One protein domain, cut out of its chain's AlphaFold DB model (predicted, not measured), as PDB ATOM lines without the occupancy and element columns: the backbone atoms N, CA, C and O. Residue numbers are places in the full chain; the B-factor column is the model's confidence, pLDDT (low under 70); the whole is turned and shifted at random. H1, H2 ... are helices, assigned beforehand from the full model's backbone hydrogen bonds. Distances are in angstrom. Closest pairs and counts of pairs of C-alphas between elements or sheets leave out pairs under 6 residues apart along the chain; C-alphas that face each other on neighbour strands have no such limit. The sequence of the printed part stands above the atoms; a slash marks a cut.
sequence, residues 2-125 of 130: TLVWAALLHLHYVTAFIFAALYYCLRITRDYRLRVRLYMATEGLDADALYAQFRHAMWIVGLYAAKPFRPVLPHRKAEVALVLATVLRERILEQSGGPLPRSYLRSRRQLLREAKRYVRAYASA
ATOM      1  N   THR A   2     614.521 452.788 500.711       71.56
ATOM      2  CA  THR A   2     614.501 452.510 499.255       71.56
ATOM      3  C   THR A   2     614.437 453.762 498.365       71.56
ATOM      4  O   THR A   2     615.139 453.834 497.362       71.56
ATOM      5  N   LEU A   3     613.673 454.787 498.765       75.56
ATOM      6  CA  LEU A   3     613.563 456.062 498.035       75.56
ATOM      7  C   LEU A   3     614.884 456.852 497.975       75.56
ATOM      8  O   LEU A   3     615.191 457.464 496.957       75.56
ATOM      9  N   VAL A   4     615.690 456.799 499.041       75.44
ATOM     10  CA  VAL A   4     616.993 457.488 499.108       75.44
ATOM     11  C   VAL A   4     617.995 456.824 498.160       75.44
ATOM     12  O   VAL A   4     618.683 457.508 497.408       75.44
ATOM     13  N   TRP A   5     618.020 455.489 498.126       73.75
ATOM     14  CA  TRP A   5     618.858 454.730 497.196       73.75
ATOM     15  C   TRP A   5     618.468 454.950 495.731       73.75
ATOM     16  O   TRP A   5     619.344 455.128 494.887       73.75
ATOM     17  N   ALA A   6     617.168 455.010 495.427       73.25
ATOM     18  CA  ALA A   6     616.682 455.308 494.080       73.25
ATOM     19  C   ALA A   6     617.089 456.719 493.612       73.25
ATOM     20  O   ALA A   6     617.549 456.885 492.481       73.25
ATOM     21  N   ALA A   7     616.988 457.724 494.488       75.06
ATOM     22  CA  ALA A   7     617.407 459.093 494.187       75.06
ATOM     23  C   ALA A   7     618.928 459.210 493.962       75.06
ATOM     24  O   ALA A   7     619.362 459.874 493.019       75.06
ATOM     25  N   LEU A   8     619.740 458.523 494.774       78.00
ATOM     26  CA  LEU A   8     621.200 458.487 494.620       78.00
ATOM     27  C   LEU A   8     621.631 457.804 493.314       78.00
ATOM     28  O   LEU A   8     622.502 458.321 492.611       78.00
ATOM     29  N   LEU A   9     620.995 456.687 492.949       80.25
ATOM     30  CA  LEU A   9     621.236 456.018 491.667       80.25
ATOM     31  C   LEU A   9     620.867 456.921 490.490       80.25
ATOM     32  O   LEU A   9     621.650 457.055 489.552       80.25
ATOM     33  N   HIS A  10     619.713 457.585 490.551       79.56
ATOM     34  CA  HIS A  10     619.286 458.510 489.504       79.56
ATOM     35  C   HIS A  10     620.288 459.661 489.318       79.56
ATOM     36  O   HIS A  10     620.687 459.959 488.193       79.56
ATOM     37  N   LEU A  11     620.767 460.264 490.411       86.38
ATOM     38  CA  LEU A  11     621.796 461.307 490.362       86.38
ATOM     39  C   LEU A  11     623.107 460.794 489.739       86.38
ATOM     40  O   LEU A  11     623.731 461.496 488.939       86.38
ATOM     41  N   HIS A  12     623.506 459.559 490.052       85.56
ATOM     42  CA  HIS A  12     624.691 458.937 489.465       85.56
ATOM     43  C   HIS A  12     624.539 458.710 487.953       85.56
ATOM     44  O   HIS A  12     625.435 459.057 487.184       85.56
ATOM     45  N   TYR A  13     623.393 458.200 487.495       86.19
ATOM     46  CA  TYR A  13     623.148 458.008 486.063       86.19
ATOM     47  C   TYR A  13     623.096 459.330 485.296       86.19
ATOM     48  O   TYR A  13     623.682 459.429 484.217       86.19
ATOM     49  N   VAL A  14     622.451 460.359 485.853       88.25
ATOM     50  CA  VAL A  14     622.386 461.689 485.228       88.25
ATOM     51  C   VAL A  14     623.780 462.304 485.118       88.25
ATOM     52  O   VAL A  14     624.160 462.777 484.047       88.25
ATOM     53  N   THR A  15     624.576 462.256 486.185       88.38
ATOM     54  CA  THR A  15     625.945 462.791 486.154       88.38
ATOM     55  C   THR A  15     626.831 462.011 485.182       88.38
ATOM     56  O   THR A  15     627.503 462.627 484.353       88.38
ATOM     57  N   ALA A  16     626.776 460.674 485.182       87.62
ATOM     58  CA  ALA A  16     627.497 459.840 484.218       87.62
ATOM     59  C   ALA A  16     627.101 460.148 482.763       87.62
ATOM     60  O   ALA A  16     627.970 460.253 481.894       87.62
ATOM     61  N   PHE A  17     625.808 460.348 482.496       88.19
ATOM     62  CA  PHE A  17     625.310 460.729 481.176       88.19
ATOM     63  C   PHE A  17     625.835 462.102 480.738       88.19
ATOM     64  O   PHE A  17     626.333 462.236 479.618       88.19
ATOM     65  N   ILE A  18     625.793 463.104 481.622       90.19
ATOM     66  CA  ILE A  18     626.318 464.448 481.341       90.19
ATOM     67  C   ILE A  18     627.819 464.382 481.034       90.19
ATOM     68  O   ILE A  18     628.263 464.945 480.033       90.19
ATOM     69  N   PHE A  19     628.603 463.654 481.832       90.25
ATOM     70  CA  PHE A  19     630.036 463.490 481.575       90.25
ATOM     71  C   PHE A  19     630.314 462.778 480.249       90.25
ATOM     72  O   PHE A  19     631.198 463.205 479.502       90.25
ATOM     73  N   ALA A  20     629.550 461.737 479.912       82.81
ATOM     74  CA  ALA A  20     629.676 461.049 478.631       82.81
ATOM     75  C   ALA A  20     629.353 461.977 477.448       82.81
ATOM     76  O   ALA A  20     630.084 461.979 476.452       82.81
ATOM     77  N   ALA A  21     628.306 462.798 477.568       86.19
ATOM     78  CA  ALA A  21     627.928 463.784 476.559       86.19
ATOM     79  C   ALA A  21     629.014 464.858 476.382       86.19
ATOM     80  O   ALA A  21     629.463 465.097 475.259       86.19
ATOM     81  N   LEU A  22     629.511 465.442 477.476       89.81
ATOM     82  CA  LEU A  22     630.591 466.435 477.446       89.81
ATOM     83  C   LEU A  22     631.876 465.861 476.842       89.81
ATOM     84  O   LEU A  22     632.495 466.489 475.980       89.81
ATOM     85  N   TYR A  23     632.254 464.646 477.239       87.31
ATOM     86  CA  TYR A  23     633.407 463.950 476.677       87.31
ATOM     87  C   TYR A  23     633.256 463.725 475.167       87.31
ATOM     88  O   TYR A  23     634.193 463.963 474.399       87.31
ATOM     89  N   TYR A  24     632.070 463.307 474.719       83.69
ATOM     90  CA  TYR A  24     631.768 463.122 473.302       83.69
ATOM     91  C   TYR A  24     631.867 464.437 472.519       83.69
ATOM     92  O   TYR A  24     632.527 464.472 471.477       83.69
ATOM     93  N   CYS A  25     631.298 465.527 473.041       83.06
ATOM     94  CA  CYS A  25     631.395 466.860 472.446       83.06
ATOM     95  C   CYS A  25     632.853 467.324 472.324       83.06
ATOM     96  O   CYS A  25     633.294 467.666 471.226       83.06
ATOM     97  N   LEU A  26     633.633 467.252 473.409       86.50
ATOM     98  CA  LEU A  26     635.055 467.621 473.411       86.50
ATOM     99  C   LEU A  26     635.856 466.814 472.386       86.50
ATOM    100  O   LEU A  26     636.676 467.368 471.643       86.50
ATOM    101  N   ARG A  27     635.602 465.504 472.315       85.06
ATOM    102  CA  ARG A  27     636.249 464.620 471.346       85.06
ATOM    103  C   ARG A  27     635.921 465.035 469.918       85.06
ATOM    104  O   ARG A  27     636.844 465.153 469.118       85.06
ATOM    105  N   ILE A  28     634.648 465.276 469.605       83.62
ATOM    106  CA  ILE A  28     634.223 465.715 468.272       83.62
ATOM    107  C   ILE A  28     634.892 467.036 467.901       83.62
ATOM    108  O   ILE A  28     635.473 467.135 466.824       83.62
ATOM    109  N   THR A  29     634.865 468.041 468.777       85.44
ATOM    110  CA  THR A  29     635.465 469.350 468.483       85.44
ATOM    111  C   THR A  29     636.956 469.225 468.179       85.44
ATOM    112  O   THR A  29     637.451 469.828 467.224       85.44
ATOM    113  N   ARG A  30     637.686 468.409 468.949       86.94
ATOM    114  CA  ARG A  30     639.105 468.127 468.692       86.94
ATOM    115  C   ARG A  30     639.317 467.448 467.337       86.94
ATOM    116  O   ARG A  30     640.261 467.806 466.632       86.94
ATOM    117  N   ASP A  31     638.448 466.506 466.989       87.69
ATOM    118  CA  ASP A  31     638.473 465.760 465.728       87.69
ATOM    119  C   ASP A  31     638.245 466.691 464.526       87.69
ATOM    120  O   ASP A  31     639.031 466.686 463.582       87.69
ATOM    121  N   TYR A  32     637.254 467.586 464.602       87.12
ATOM    122  CA  TYR A  32     636.995 468.589 463.560       87.12
ATOM    123  C   TYR A  32     638.155 469.575 463.396       87.12
ATOM    124  O   TYR A  32     638.576 469.840 462.271       87.12
ATOM    125  N   ARG A  33     638.734 470.078 464.495       90.56
ATOM    126  CA  ARG A  33     639.928 470.944 464.431       90.56
ATOM    127  C   ARG A  33     641.130 470.225 463.818       90.56
ATOM    128  O   ARG A  33     641.962 470.849 463.163       90.56
ATOM    129  N   LEU A  34     641.270 468.924 464.064       93.00
ATOM    130  CA  LEU A  34     642.312 468.114 463.439       93.00
ATOM    131  C   LEU A  34     642.035 467.914 461.946       93.00
ATOM    132  O   LEU A  34     642.948 468.116 461.152       93.00
ATOM    133  N   ARG A  35     640.792 467.598 461.566       92.44
ATOM    134  CA  ARG A  35     640.371 467.461 460.166       92.44
ATOM    135  C   ARG A  35     640.690 468.715 459.363       92.44
ATOM    136  O   ARG A  35     641.309 468.593 458.319       92.44
ATOM    137  N   VAL A  36     640.330 469.899 459.863       92.19
ATOM    138  CA  VAL A  36     640.617 471.173 459.178       92.19
ATOM    139  C   VAL A  36     642.119 471.354 458.964       92.19
ATOM    140  O   VAL A  36     642.547 471.618 457.847       92.19
ATOM    141  N   ARG A  37     642.936 471.141 460.003       93.25
ATOM    142  CA  ARG A  37     644.400 471.255 459.884       93.25
ATOM    143  C   ARG A  37     644.984 470.283 458.863       93.25
ATOM    144  O   ARG A  37     645.845 470.675 458.090       93.25
ATOM    145  N   LEU A  38     644.520 469.036 458.861       93.25
ATOM    146  CA  LEU A  38     644.981 468.033 457.904       93.25
ATOM    147  C   LEU A  38     644.505 468.350 456.484       93.25
ATOM    148  O   LEU A  38     645.286 468.204 455.558       93.25
ATOM    149  N   TYR A  39     643.275 468.836 456.316       91.75
ATOM    150  CA  TYR A  39     642.725 469.218 455.013       91.75
ATOM    151  C   TYR A  39     643.529 470.338 454.346       91.75
ATOM    152  O   TYR A  39     643.802 470.255 453.147       91.75
ATOM    153  N   MET A  40     643.955 471.329 455.136       92.69
ATOM    154  CA  MET A  40     644.868 472.388 454.690       92.69
ATOM    155  C   MET A  40     646.275 471.840 454.417       92.69
ATOM    156  O   MET A  40     646.886 472.175 453.414       92.69
ATOM    157  N   ALA A  41     646.786 470.939 455.261       91.44
ATOM    158  CA  ALA A  41     648.112 470.343 455.065       91.44
ATOM    159  C   ALA A  41     648.206 469.439 453.822       91.44
ATOM    160  O   ALA A  41     649.298 469.199 453.321       91.44
ATOM    161  N   THR A  42     647.076 468.910 453.347       89.56
ATOM    162  CA  THR A  42     646.998 468.084 452.131       89.56
ATOM    163  C   THR A  42     646.662 468.886 450.872       89.56
ATOM    164  O   THR A  42     646.394 468.298 449.827       89.56
ATOM    165  N   GLU A  43     646.591 470.212 450.971       89.75
ATOM    166  CA  GLU A  43     646.326 471.086 449.831       89.75
ATOM    167  C   GLU A  43     647.494 471.063 448.834       89.75
ATOM    168  O   GLU A  43     648.657 471.047 449.228       89.75
ATOM    169  N   GLY A  44     647.184 471.023 447.534       83.50
ATOM    170  CA  GLY A  44     648.194 471.012 446.469       83.50
ATOM    171  C   GLY A  44     648.960 469.696 446.292       83.50
ATOM    172  O   GLY A  44     649.915 469.664 445.526       83.50
ATOM    173  N   LEU A  45     648.569 468.610 446.971       89.50
ATOM    174  CA  LEU A  45     649.156 467.291 446.728       89.50
ATOM    175  C   LEU A  45     648.674 466.697 445.396       89.50
ATOM    176  O   LEU A  45     647.471 466.660 445.116       89.50
ATOM    177  N   ASP A  46     649.619 466.144 444.636       90.44
ATOM    178  CA  ASP A  46     649.336 465.368 443.427       90.44
ATOM    179  C   ASP A  46     648.554 464.087 443.736       90.44
ATOM    180  O   ASP A  46     648.632 463.523 444.836       90.44
ATOM    181  N   ALA A  47     647.830 463.583 442.733       87.50
ATOM    182  CA  ALA A  47     646.995 462.390 442.857       87.50
ATOM    183  C   ALA A  47     647.778 461.179 443.400       87.50
ATOM    184  O   ALA A  47     647.336 460.523 444.347       87.50
ATOM    185  N   ASP A  48     648.978 460.917 442.878       89.06
ATOM    186  CA  ASP A  48     649.808 459.787 443.317       89.06
ATOM    187  C   ASP A  48     650.236 459.910 444.783       89.06
ATOM    188  O   ASP A  48     650.190 458.932 445.542       89.06
ATOM    189  N   ALA A  49     650.585 461.126 445.214       90.50
ATOM    190  CA  ALA A  49     650.935 461.411 446.600       90.50
ATOM    191  C   ALA A  49     649.730 461.202 447.530       90.50
ATOM    192  O   ALA A  49     649.875 460.590 448.597       90.50
ATOM    193  N   LEU A  50     648.532 461.630 447.115       90.94
ATOM    194  CA  LEU A  50     647.291 461.408 447.862       90.94
ATOM    195  C   LEU A  50     646.997 459.915 448.039       90.94
ATOM    196  O   LEU A  50     646.737 459.469 449.161       90.94
ATOM    197  N   TYR A  51     647.087 459.116 446.971       90.38
ATOM    198  CA  TYR A  51     646.851 457.672 447.046       90.38
ATOM    199  C   TYR A  51     647.907 456.943 447.886       90.38
ATOM    200  O   TYR A  51     647.559 456.048 448.664       90.38
ATOM    201  N   ALA A  52     649.184 457.318 447.778       90.44
ATOM    202  CA  ALA A  52     650.252 456.733 448.586       90.44
ATOM    203  C   ALA A  52     650.041 457.002 450.084       90.44
ATOM    204  O   ALA A  52     650.056 456.065 450.894       90.44
ATOM    205  N   GLN A  53     649.757 458.255 450.451       92.31
ATOM    206  CA  GLN A  53     649.446 458.624 451.833       92.31
ATOM    207  C   GLN A  53     648.160 457.950 452.323       92.31
ATOM    208  O   GLN A  53     648.099 457.509 453.474       92.31
ATOM    209  N   PHE A  54     647.152 457.805 451.460       92.56
ATOM    210  CA  PHE A  54     645.894 457.153 451.812       92.56
ATOM    211  C   PHE A  54     646.113 455.677 452.145       92.56
ATOM    212  O   PHE A  54     645.656 455.212 453.191       92.56
ATOM    213  N   ARG A  55     646.872 454.945 451.317       89.62
ATOM    214  CA  ARG A  55     647.245 453.546 451.590       89.62
ATOM    215  C   ARG A  55     648.006 453.415 452.907       89.62
ATOM    216  O   ARG A  55     647.686 452.538 453.712       89.62
ATOM    217  N   HIS A  56     648.965 454.304 453.158       89.25
ATOM    218  CA  HIS A  56     649.737 454.301 454.401       89.25
ATOM    219  C   HIS A  56     648.856 454.569 455.635       89.25
ATOM    220  O   HIS A  56     648.920 453.839 456.626       89.25
ATOM    221  N   ALA A  57     647.972 455.567 455.563       90.50
ATOM    222  CA  ALA A  57     647.023 455.871 456.629       90.50
ATOM    223  C   ALA A  57     646.062 454.695 456.884       90.50
ATOM    224  O   ALA A  57     645.854 454.301 458.034       90.50
ATOM    225  N   MET A  58     645.535 454.077 455.823       90.94
ATOM    226  CA  MET A  58     644.667 452.897 455.906       90.94
ATOM    227  C   MET A  58     645.361 451.694 456.543       90.94
ATOM    228  O   MET A  58     644.740 450.986 457.340       90.94
ATOM    229  N   TRP A  59     646.648 451.489 456.259       87.75
ATOM    230  CA  TRP A  59     647.457 450.451 456.895       87.75
ATOM    231  C   TRP A  59     647.563 450.657 458.411       87.75
ATOM    232  O   TRP A  59     647.222 449.756 459.178       87.75
ATOM    233  N   ILE A  60     647.936 451.862 458.863       87.75
ATOM    234  CA  ILE A  60     648.030 452.200 460.298       87.75
ATOM    235  C   ILE A  60     646.685 451.986 461.003       87.75
ATOM    236  O   ILE A  60     646.620 451.376 462.075       87.75
ATOM    237  N   VAL A  61     645.599 452.476 460.400       88.69
ATOM    238  CA  VAL A  61     644.242 452.332 460.942       88.69
ATOM    239  C   VAL A  61     643.844 450.861 461.014       88.69
ATOM    240  O   VAL A  61     643.268 450.430 462.013       88.69
ATOM    241  N   GLY A  62     644.157 450.082 459.984       86.25
ATOM    242  CA  GLY A  62     643.825 448.667 459.924       86.25
ATOM    243  C   GLY A  62     644.602 447.843 460.947       86.25
ATOM    244  O   GLY A  62     643.996 447.006 461.615       86.25
ATOM    245  N   LEU A  63     645.895 448.128 461.151       82.56
ATOM    246  CA  LEU A  63     646.713 447.495 462.193       82.56
ATOM    247  C   LEU A  63     646.124 447.753 463.582       82.56
ATOM    248  O   LEU A  63     645.972 446.832 464.386       82.56
ATOM    249  N   TYR A  64     645.721 448.998 463.844       83.00
ATOM    250  CA  TYR A  64     645.057 449.359 465.093       83.00
ATOM    251  C   TYR A  64     643.684 448.674 465.245       83.00
ATOM    252  O   TYR A  64     643.352 448.171 466.320       83.00
ATOM    253  N   ALA A  65     642.883 448.618 464.177       81.88
ATOM    254  CA  ALA A  65     641.542 448.032 464.188       81.88
ATOM    255  C   ALA A  65     641.535 446.494 464.266       81.88
ATOM    256  O   ALA A  65     640.574 445.912 464.776       81.88
ATOM    257  N   ALA A  66     642.578 445.831 463.761       74.69
ATOM    258  CA  ALA A  66     642.722 444.379 463.793       74.69
ATOM    259  C   ALA A  66     643.058 443.839 465.197       74.69
ATOM    260  O   ALA A  66     642.769 442.675 465.460       74.69
ATOM    261  N   LYS A  67     643.601 444.678 466.097       68.62
ATOM    262  CA  LYS A  67     643.963 444.354 467.494       68.62
ATOM    263  C   LYS A  67     644.618 442.962 467.686       68.62
ATOM    264  O   LYS A  67     644.116 442.176 468.490       68.62
ATOM    265  N   PRO A  68     645.734 442.629 467.013       56.00
ATOM    266  CA  PRO A  68     646.356 441.314 467.150       56.00
ATOM    267  C   PRO A  68     647.208 441.218 468.435       56.00
ATOM    268  O   PRO A  68     648.409 441.047 468.377       56.00
ATOM    269  N   PHE A  69     646.606 441.318 469.622       50.88
ATOM    270  CA  PHE A  69     647.214 441.021 470.941       50.88
ATOM    271  C   PHE A  69     648.072 442.070 471.678       50.88
ATOM    272  O   PHE A  69     648.243 441.916 472.882       50.88
ATOM    273  N   ARG A  70     648.505 443.191 471.090       54.56
ATOM    274  CA  ARG A  70     649.060 444.364 471.820       54.56
ATOM    275  C   ARG A  70     648.818 445.633 470.996       54.56
ATOM    276  O   ARG A  70     648.727 445.525 469.772       54.56
ATOM    277  N   PRO A  71     648.702 446.839 471.588       56.22
ATOM    278  CA  PRO A  71     648.706 448.061 470.795       56.22
ATOM    279  C   PRO A  71     650.107 448.245 470.199       56.22
ATOM    280  O   PRO A  71     650.956 448.907 470.781       56.22
ATOM    281  N   VAL A  72     650.347 447.656 469.022       62.56
ATOM    282  CA  VAL A  72     651.558 447.888 468.212       62.56
ATOM    283  C   VAL A  72     651.695 449.384 467.883       62.56
ATOM    284  O   VAL A  72     652.789 449.892 467.666       62.56
ATOM    285  N   LEU A  73     650.572 450.116 467.904       69.25
ATOM    286  CA  LEU A  73     650.487 451.546 467.644       69.25
ATOM    287  C   LEU A  73     649.780 452.302 468.786       69.25
ATOM    288  O   LEU A  73     648.715 451.870 469.242       69.25
ATOM    289  N   PRO A  74     650.302 453.475 469.199       81.31
ATOM    290  CA  PRO A  74     649.620 454.372 470.125       81.31
ATOM    291  C   PRO A  74     648.242 454.796 469.597       81.31
ATOM    292  O   PRO A  74     648.120 455.190 468.435       81.31
ATOM    293  N   HIS A  75     647.226 454.821 470.469       82.12
ATOM    294  CA  HIS A  75     645.853 455.214 470.108       82.12
ATOM    295  C   HIS A  75     645.799 456.560 469.373       82.12
ATOM    296  O   HIS A  75     645.161 456.674 468.331       82.12
ATOM    297  N   ARG A  76     646.557 457.556 469.854       83.75
ATOM    298  CA  ARG A  76     646.632 458.890 469.244       83.75
ATOM    299  C   ARG A  76     647.120 458.855 467.791       83.75
ATOM    300  O   ARG A  76     646.608 459.611 466.975       83.75
ATOM    301  N   LYS A  77     648.089 457.989 467.457       85.12
ATOM    302  CA  LYS A  77     648.589 457.854 466.076       85.12
ATOM    303  C   LYS A  77     647.521 457.248 465.167       85.12
ATOM    304  O   LYS A  77     647.312 457.748 464.068       85.12
ATOM    305  N   ALA A  78     646.807 456.233 465.647       86.75
ATOM    306  CA  ALA A  78     645.710 455.620 464.905       86.75
ATOM    307  C   ALA A  78     644.525 456.576 464.703       86.75
ATOM    308  O   ALA A  78     643.929 456.591 463.629       86.75
ATOM    309  N   GLU A  79     644.197 457.401 465.703       87.94
ATOM    310  CA  GLU A  79     643.168 458.433 465.553       87.94
ATOM    311  C   GLU A  79     643.555 459.461 464.491       87.94
ATOM    312  O   GLU A  79     642.757 459.722 463.597       87.94
ATOM    313  N   VAL A  80     644.783 459.991 464.536       91.06
ATOM    314  CA  VAL A  80     645.265 460.942 463.522       91.06
ATOM    315  C   VAL A  80     645.253 460.313 462.131       91.06
ATOM    316  O   VAL A  80     644.750 460.933 461.199       91.06
ATOM    317  N   ALA A  81     645.735 459.075 461.993       91.62
ATOM    318  CA  ALA A  81     645.722 458.356 460.722       91.62
ATOM    319  C   ALA A  81     644.296 458.144 460.187       91.62
ATOM    320  O   ALA A  81     644.067 458.259 458.988       91.62
ATOM    321  N   LEU A  82     643.319 457.895 461.063       92.12
ATOM    322  CA  LEU A  82     641.921 457.752 460.666       92.12
ATOM    323  C   LEU A  82     641.327 459.068 460.150       92.12
ATOM    324  O   LEU A  82     640.632 459.058 459.136       92.12
ATOM    325  N   VAL A  83     641.604 460.192 460.817       93.19
ATOM    326  CA  VAL A  83     641.171 461.514 460.331       93.19
ATOM    327  C   VAL A  83     641.873 461.853 459.018       93.19
ATOM    328  O   VAL A  83     641.228 462.286 458.066       93.19
ATOM    329  N   LEU A  84     643.173 461.584 458.913       94.12
ATOM    330  CA  LEU A  84     643.919 461.792 457.675       94.12
ATOM    331  C   LEU A  84     643.333 460.962 456.524       94.12
ATOM    332  O   LEU A  84     643.082 461.504 455.456       94.12
ATOM    333  N   ALA A  85     643.018 459.686 456.750       93.31
ATOM    334  CA  ALA A  85     642.395 458.833 455.739       93.31
ATOM    335  C   ALA A  85     641.033 459.377 455.268       93.31
ATOM    336  O   ALA A  85     640.721 459.287 454.082       93.31
ATOM    337  N   THR A  86     640.226 459.964 456.164       93.81
ATOM    338  CA  THR A  86     638.961 460.609 455.761       93.81
ATOM    339  C   THR A  86     639.189 461.827 454.871       93.81
ATOM    340  O   THR A  86     638.505 461.958 453.862       93.81
ATOM    341  N   VAL A  87     640.172 462.667 455.206       93.75
ATOM    342  CA  VAL A  87     640.540 463.860 454.429       93.75
ATOM    343  C   VAL A  87     641.079 463.467 453.058       93.75
ATOM    344  O   VAL A  87     640.618 463.977 452.046       93.75
ATOM    345  N   LEU A  88     642.011 462.514 453.009       93.44
ATOM    346  CA  LEU A  88     642.602 462.045 451.757       93.44
ATOM    347  C   LEU A  88     641.548 461.414 450.841       93.44
ATOM    348  O   LEU A  88     641.554 461.667 449.644       93.44
ATOM    349  N   ARG A  89     640.595 460.653 451.396       91.88
ATOM    350  CA  ARG A  89     639.458 460.128 450.629       91.88
ATOM    351  C   ARG A  89     638.596 461.245 450.047       91.88
ATOM    352  O   ARG A  89     638.171 461.124 448.905       91.88
ATOM    353  N   GLU A  90     638.313 462.293 450.817       91.69
ATOM    354  CA  GLU A  90     637.571 463.459 450.322       91.69
ATOM    355  C   GLU A  90     638.328 464.133 449.171       91.69
ATOM    356  O   GLU A  90     637.744 464.304 448.109       91.69
ATOM    357  N   ARG A  91     639.634 464.385 449.316       90.62
ATOM    358  CA  ARG A  91     640.478 464.975 448.257       90.62
ATOM    359  C   ARG A  91     640.542 464.124 446.987       90.62
ATOM    360  O   ARG A  91     640.405 464.646 445.888       90.62
ATOM    361  N   ILE A  92     640.707 462.810 447.132       91.19
ATOM    362  CA  ILE A  92     640.699 461.870 446.004       91.19
ATOM    363  C   ILE A  92     639.347 461.917 445.273       91.19
ATOM    364  O   ILE A  92     639.300 461.879 444.044       91.19
ATOM    365  N   LEU A  93     638.237 462.006 446.014       90.69
ATOM    366  CA  LEU A  93     636.899 462.122 445.427       90.69
ATOM    367  C   LEU A  93     636.692 463.481 444.747       90.69
ATOM    368  O   LEU A  93     636.140 463.508 443.656       90.69
ATOM    369  N   GLU A  94     637.182 464.576 445.336       89.62
ATOM    370  CA  GLU A  94     637.177 465.909 444.712       89.62
ATOM    371  C   GLU A  94     637.936 465.898 443.375       89.62
ATOM    372  O   GLU A  94     637.390 466.338 442.368       89.62
ATOM    373  N   GLN A  95     639.151 465.336 443.336       87.81
ATOM    374  CA  GLN A  95     639.962 465.268 442.111       87.81
ATOM    375  C   GLN A  95     639.358 464.357 441.033       87.81
ATOM    376  O   GLN A  95     639.476 464.646 439.846       87.81
ATOM    377  N   SER A  96     638.706 463.263 441.431       86.25
ATOM    378  CA  SER A  96     638.079 462.311 440.500       86.25
ATOM    379  C   SER A  96     636.648 462.682 440.094       86.25
ATOM    380  O   SER A  96     636.029 461.946 439.328       86.25
ATOM    381  N   GLY A  97     636.095 463.789 440.608       86.06
ATOM    382  CA  GLY A  97     634.699 464.181 440.374       86.06
ATOM    383  C   GLY A  97     633.676 463.234 441.018       86.06
ATOM    384  O   GLY A  97     632.506 463.210 440.633       86.06
ATOM    385  N   GLY A  98     634.109 462.423 441.984       84.88
ATOM    386  CA  GLY A  98     633.274 461.462 442.686       84.88
ATOM    387  C   GLY A  98     632.357 462.117 443.727       84.88
ATOM    388  O   GLY A  98     632.635 463.205 444.236       84.88
ATOM    389  N   PRO A  99     631.260 461.448 444.118       87.06
ATOM    390  CA  PRO A  99     630.364 461.976 445.134       87.06
ATOM    391  C   PRO A  99     631.043 462.001 446.508       87.06
ATOM    392  O   PRO A  99     631.487 460.971 447.026       87.06
ATOM    393  N   LEU A 100     631.057 463.176 447.136       85.94
ATOM    394  CA  LEU A 100     631.545 463.348 448.500       85.94
ATOM    395  C   LEU A 100     630.686 462.571 449.516       85.94
ATOM    396  O   LEU A 100     629.469 462.414 449.346       85.94
ATOM    397  N   PRO A 101     631.287 462.078 450.614       81.69
ATOM    398  CA  PRO A 101     630.538 461.383 451.647       81.69
ATOM    399  C   PRO A 101     629.515 462.316 452.306       81.69
ATOM    400  O   PRO A 101     629.849 463.399 452.775       81.69
ATOM    401  N   ARG A 102     628.269 461.840 452.447       81.69
ATOM    402  CA  ARG A 102     627.167 462.608 453.067       81.69
ATOM    403  C   ARG A 102     627.461 463.097 454.489       81.69
ATOM    404  O   ARG A 102     626.874 464.077 454.930       81.69
ATOM    405  N   SER A 103     628.298 462.383 455.246       87.06
ATOM    406  CA  SER A 103     628.743 462.850 456.558       87.06
ATOM    407  C   SER A 103     630.111 462.303 456.945       87.06
ATOM    408  O   SER A 103     630.436 461.134 456.708       87.06
ATOM    409  N   TYR A 104     630.880 463.148 457.631       84.94
ATOM    410  CA  TYR A 104     632.200 462.821 458.167       84.94
ATOM    411  C   TYR A 104     632.171 461.577 459.072       84.94
ATOM    412  O   TYR A 104     632.922 460.624 458.867       84.94
ATOM    413  N   LEU A 105     631.240 461.525 460.034       85.25
ATOM    414  CA  LEU A 105     631.120 460.393 460.963       85.25
ATOM    415  C   LEU A 105     630.818 459.070 460.245       85.25
ATOM    416  O   LEU A 105     631.289 458.012 460.671       85.25
ATOM    417  N   ARG A 106     630.043 459.114 459.156       86.38
ATOM    418  CA  ARG A 106     629.742 457.930 458.347       86.38
ATOM    419  C   ARG A 106     630.967 457.485 457.553       86.38
ATOM    420  O   ARG A 106     631.290 456.300 457.607       86.38
ATOM    421  N   SER A 107     631.670 458.423 456.913       88.62
ATOM    422  CA  SER A 107     632.940 458.165 456.214       88.62
ATOM    423  C   SER A 107     633.959 457.505 457.145       88.62
ATOM    424  O   SER A 107     634.501 456.443 456.845       88.62
ATOM    425  N   ARG A 108     634.112 458.044 458.358       89.25
ATOM    426  CA  ARG A 108     635.007 457.516 459.391       89.25
ATOM    427  C   ARG A 108     634.694 456.068 459.782       89.25
ATOM    428  O   ARG A 108     635.594 455.232 459.862       89.25
ATOM    429  N   ARG A 109     633.417 455.739 460.016       89.19
ATOM    430  CA  ARG A 109     632.987 454.357 460.329       89.19
ATOM    431  C   ARG A 109     633.215 453.410 459.153       89.19
ATOM    432  O   ARG A 109     633.585 452.257 459.370       89.19
ATOM    433  N   GLN A 110     632.967 453.880 457.935       90.50
ATOM    434  CA  GLN A 110     633.190 453.106 456.721       90.50
ATOM    435  C   GLN A 110     634.683 452.799 456.535       90.50
ATOM    436  O   GLN A 110     635.032 451.630 456.390       90.50
ATOM    437  N   LEU A 111     635.555 453.802 456.668       91.44
ATOM    438  CA  LEU A 111     637.008 453.637 456.573       91.44
ATOM    439  C   LEU A 111     637.565 452.677 457.622       91.44
ATOM    440  O   LEU A 111     638.403 451.850 457.297       91.44
ATOM    441  N   LEU A 112     637.058 452.698 458.859       89.38
ATOM    442  CA  LEU A 112     637.447 451.703 459.868       89.38
ATOM    443  C   LEU A 112     637.146 450.262 459.427       89.38
ATOM    444  O   LEU A 112     637.949 449.355 459.656       89.38
ATOM    445  N   ARG A 113     635.987 450.034 458.798       89.00
ATOM    446  CA  ARG A 113     635.614 448.708 458.278       89.00
ATOM    447  C   ARG A 113     636.472 448.324 457.075       89.00
ATOM    448  O   ARG A 113     636.921 447.182 457.005       89.00
ATOM    449  N   GLU A 114     636.702 449.262 456.163       89.94
ATOM    450  CA  GLU A 114     637.559 449.076 454.988       89.94
ATOM    451  C   GLU A 114     639.003 448.776 455.404       89.94
ATOM    452  O   GLU A 114     639.568 447.796 454.939       89.94
ATOM    453  N   ALA A 115     639.565 449.514 456.360       87.62
ATOM    454  CA  ALA A 115     640.925 449.322 456.862       87.62
ATOM    455  C   ALA A 115     641.112 447.948 457.517       87.62
ATOM    456  O   ALA A 115     642.121 447.274 457.304       87.62
ATOM    457  N   LYS A 116     640.103 447.476 458.261       85.81
ATOM    458  CA  LYS A 116     640.107 446.120 458.827       85.81
ATOM    459  C   LYS A 116     640.117 445.041 457.737       85.81
ATOM    460  O   LYS A 116     640.769 444.015 457.911       85.81
ATOM    461  N   ARG A 117     639.390 445.247 456.631       85.38
ATOM    462  CA  ARG A 117     639.403 444.333 455.473       85.38
ATOM    463  C   ARG A 117     640.729 444.407 454.720       85.38
ATOM    464  O   ARG A 117     641.282 443.364 454.401       85.38
ATOM    465  N   TYR A 118     641.247 445.615 454.517       82.44
ATOM    466  CA  TYR A 118     642.517 445.888 453.849       82.44
ATOM    467  C   TYR A 118     643.669 445.133 454.513       82.44
ATOM    468  O   TYR A 118     644.353 444.355 453.860       82.44
ATOM    469  N   VAL A 119     643.823 445.267 455.833       80.06
ATOM    470  CA  VAL A 119     644.888 444.564 456.566       80.06
ATOM    471  C   VAL A 119     644.697 443.055 456.562       80.06
ATOM    472  O   VAL A 119     645.682 442.339 456.482       80.06
ATOM    473  N   ARG A 120     643.461 442.543 456.592       78.25
ATOM    474  CA  ARG A 120     643.225 441.095 456.460       78.25
ATOM    475  C   ARG A 120     643.668 440.561 455.099       78.25
ATOM    476  O   ARG A 120     644.318 439.528 455.068       78.25
ATOM    477  N   ALA A 121     643.353 441.278 454.021       77.25
ATOM    478  CA  ALA A 121     643.756 440.907 452.665       77.25
ATOM    479  C   ALA A 121     645.283 440.981 452.470       77.25
ATOM    480  O   ALA A 121     645.872 440.104 451.846       77.25
ATOM    481  N   TYR A 122     645.935 441.990 453.055       66.94
ATOM    482  CA  TYR A 122     647.395 442.115 453.034       66.94
ATOM    483  C   TYR A 122     648.100 441.113 453.962       66.94
ATOM    484  O   TYR A 122     649.165 440.617 453.620       66.94
ATOM    485  N   ALA A 123     647.515 440.759 455.111       60.44
ATOM    486  CA  ALA A 123     648.066 439.739 456.006       60.44
ATOM    487  C   ALA A 123     648.043 438.341 455.369       60.44
ATOM    488  O   ALA A 123     648.966 437.564 455.587       60.44
ATOM    489  N   SER A 124     647.031 438.034 454.547       52.31
ATOM    490  CA  SER A 124     646.995 436.800 453.750       52.31
ATOM    491  C   SER A 124     647.984 436.780 452.580       52.31
ATOM    492  O   SER A 124     648.245 435.707 452.052       52.31
ATOM    493  N   ALA A 125     648.537 437.930 452.181       51.03
ATOM    494  CA  ALA A 125     649.519 438.008 451.100       51.03
ATOM    495  C   ALA A 125     650.958 437.700 451.560       51.03
ATOM    496  O   ALA A 125     651.826 437.510 450.716       51.03
TER     497      ALA A 125
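This is residues 2 to 125 of the 130 residues of an uncharacterized protein of Litoreibacter halocynthiae (UniProt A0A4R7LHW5). One long helix, H1, sticks out like a handle from a compact head: its residues 2 to 27 stand free, and its residues 31 to 39 pack on H3. In the head, H2 and H3 fold back on each other as a helical hairpin, and H4 crosses that hairpin, packing on both of its helices. The printed part has 124 residues with four named helices, H1, H2, H3 and H4 along the chain, and no named strand; the class is all helix. The whole is loose, with a radius of gyration of the C-alphas of 18.9 A, and spans 66 by 33 by 23 A, the free part of H1 making the length.

Start with H1, residues 2 to 41, and look near its end: its residues 31 to 39 touch residues 80 to 88 of H3, residues 75 to 96. Their closest C-alphas, those of Tyr 39 and Val 87, are 5.8 A apart, and the two run the same way at a steep tilt of 51 degrees. H1 is apart from H2, residues 47 to 66, and from H4, residues 104 to 123. Next find Ala 57 and Ala 81, whose C-alphas, the closest of H2 and H3, are 5.0 A apart. Here H2 and H3 touch as a hairpin, running opposite ways at 36 degrees, only just a steep tilt. H3 is the hub, touching the three other helices. Residues 58 to 66 of H2 touch residues 111 to 119 of H4, about perpendicular at 80 degrees; the closest C-alphas, those of Gly 62 and Ala 115, are 4.3 A apart. Residues 82 to 86 of H3 touch residues 104 to 112 of H4, about perpendicular at 78 degrees, with the closest C-alphas, those of Thr 86 and Arg 108, 6.2 A apart. In H1, H2, H3 and H4 every O i to N i+4 pair is within hydrogen-bond range.

Find C-alpha 2 at (614.501, 452.510, 499.255); from there H1 runs 58.3 A to C-alpha 41 at (648.112, 470.343, 455.065). H2 covers residues 47 to 66 in 27.9 A, and H3 covers residues 75 to 96 in 31.4 A. H4 runs 28.1 A from C-alpha 104 to C-alpha 123 at (648.066, 439.739, 456.006).

The C-alphas farthest apart are those of Thr 2 and Asp 46, at 67.0 A. Without residues 2 to 27, the body spans 38 by 32 by 23 A. The printed part has no cut; the link from H1 to H2 is tight, and those from H2 to H3 and from H3 to H4 are short. The mean pLDDT of the printed part is 84.5, and you find it under 70 at residues 67 to 73 and 122 to 125.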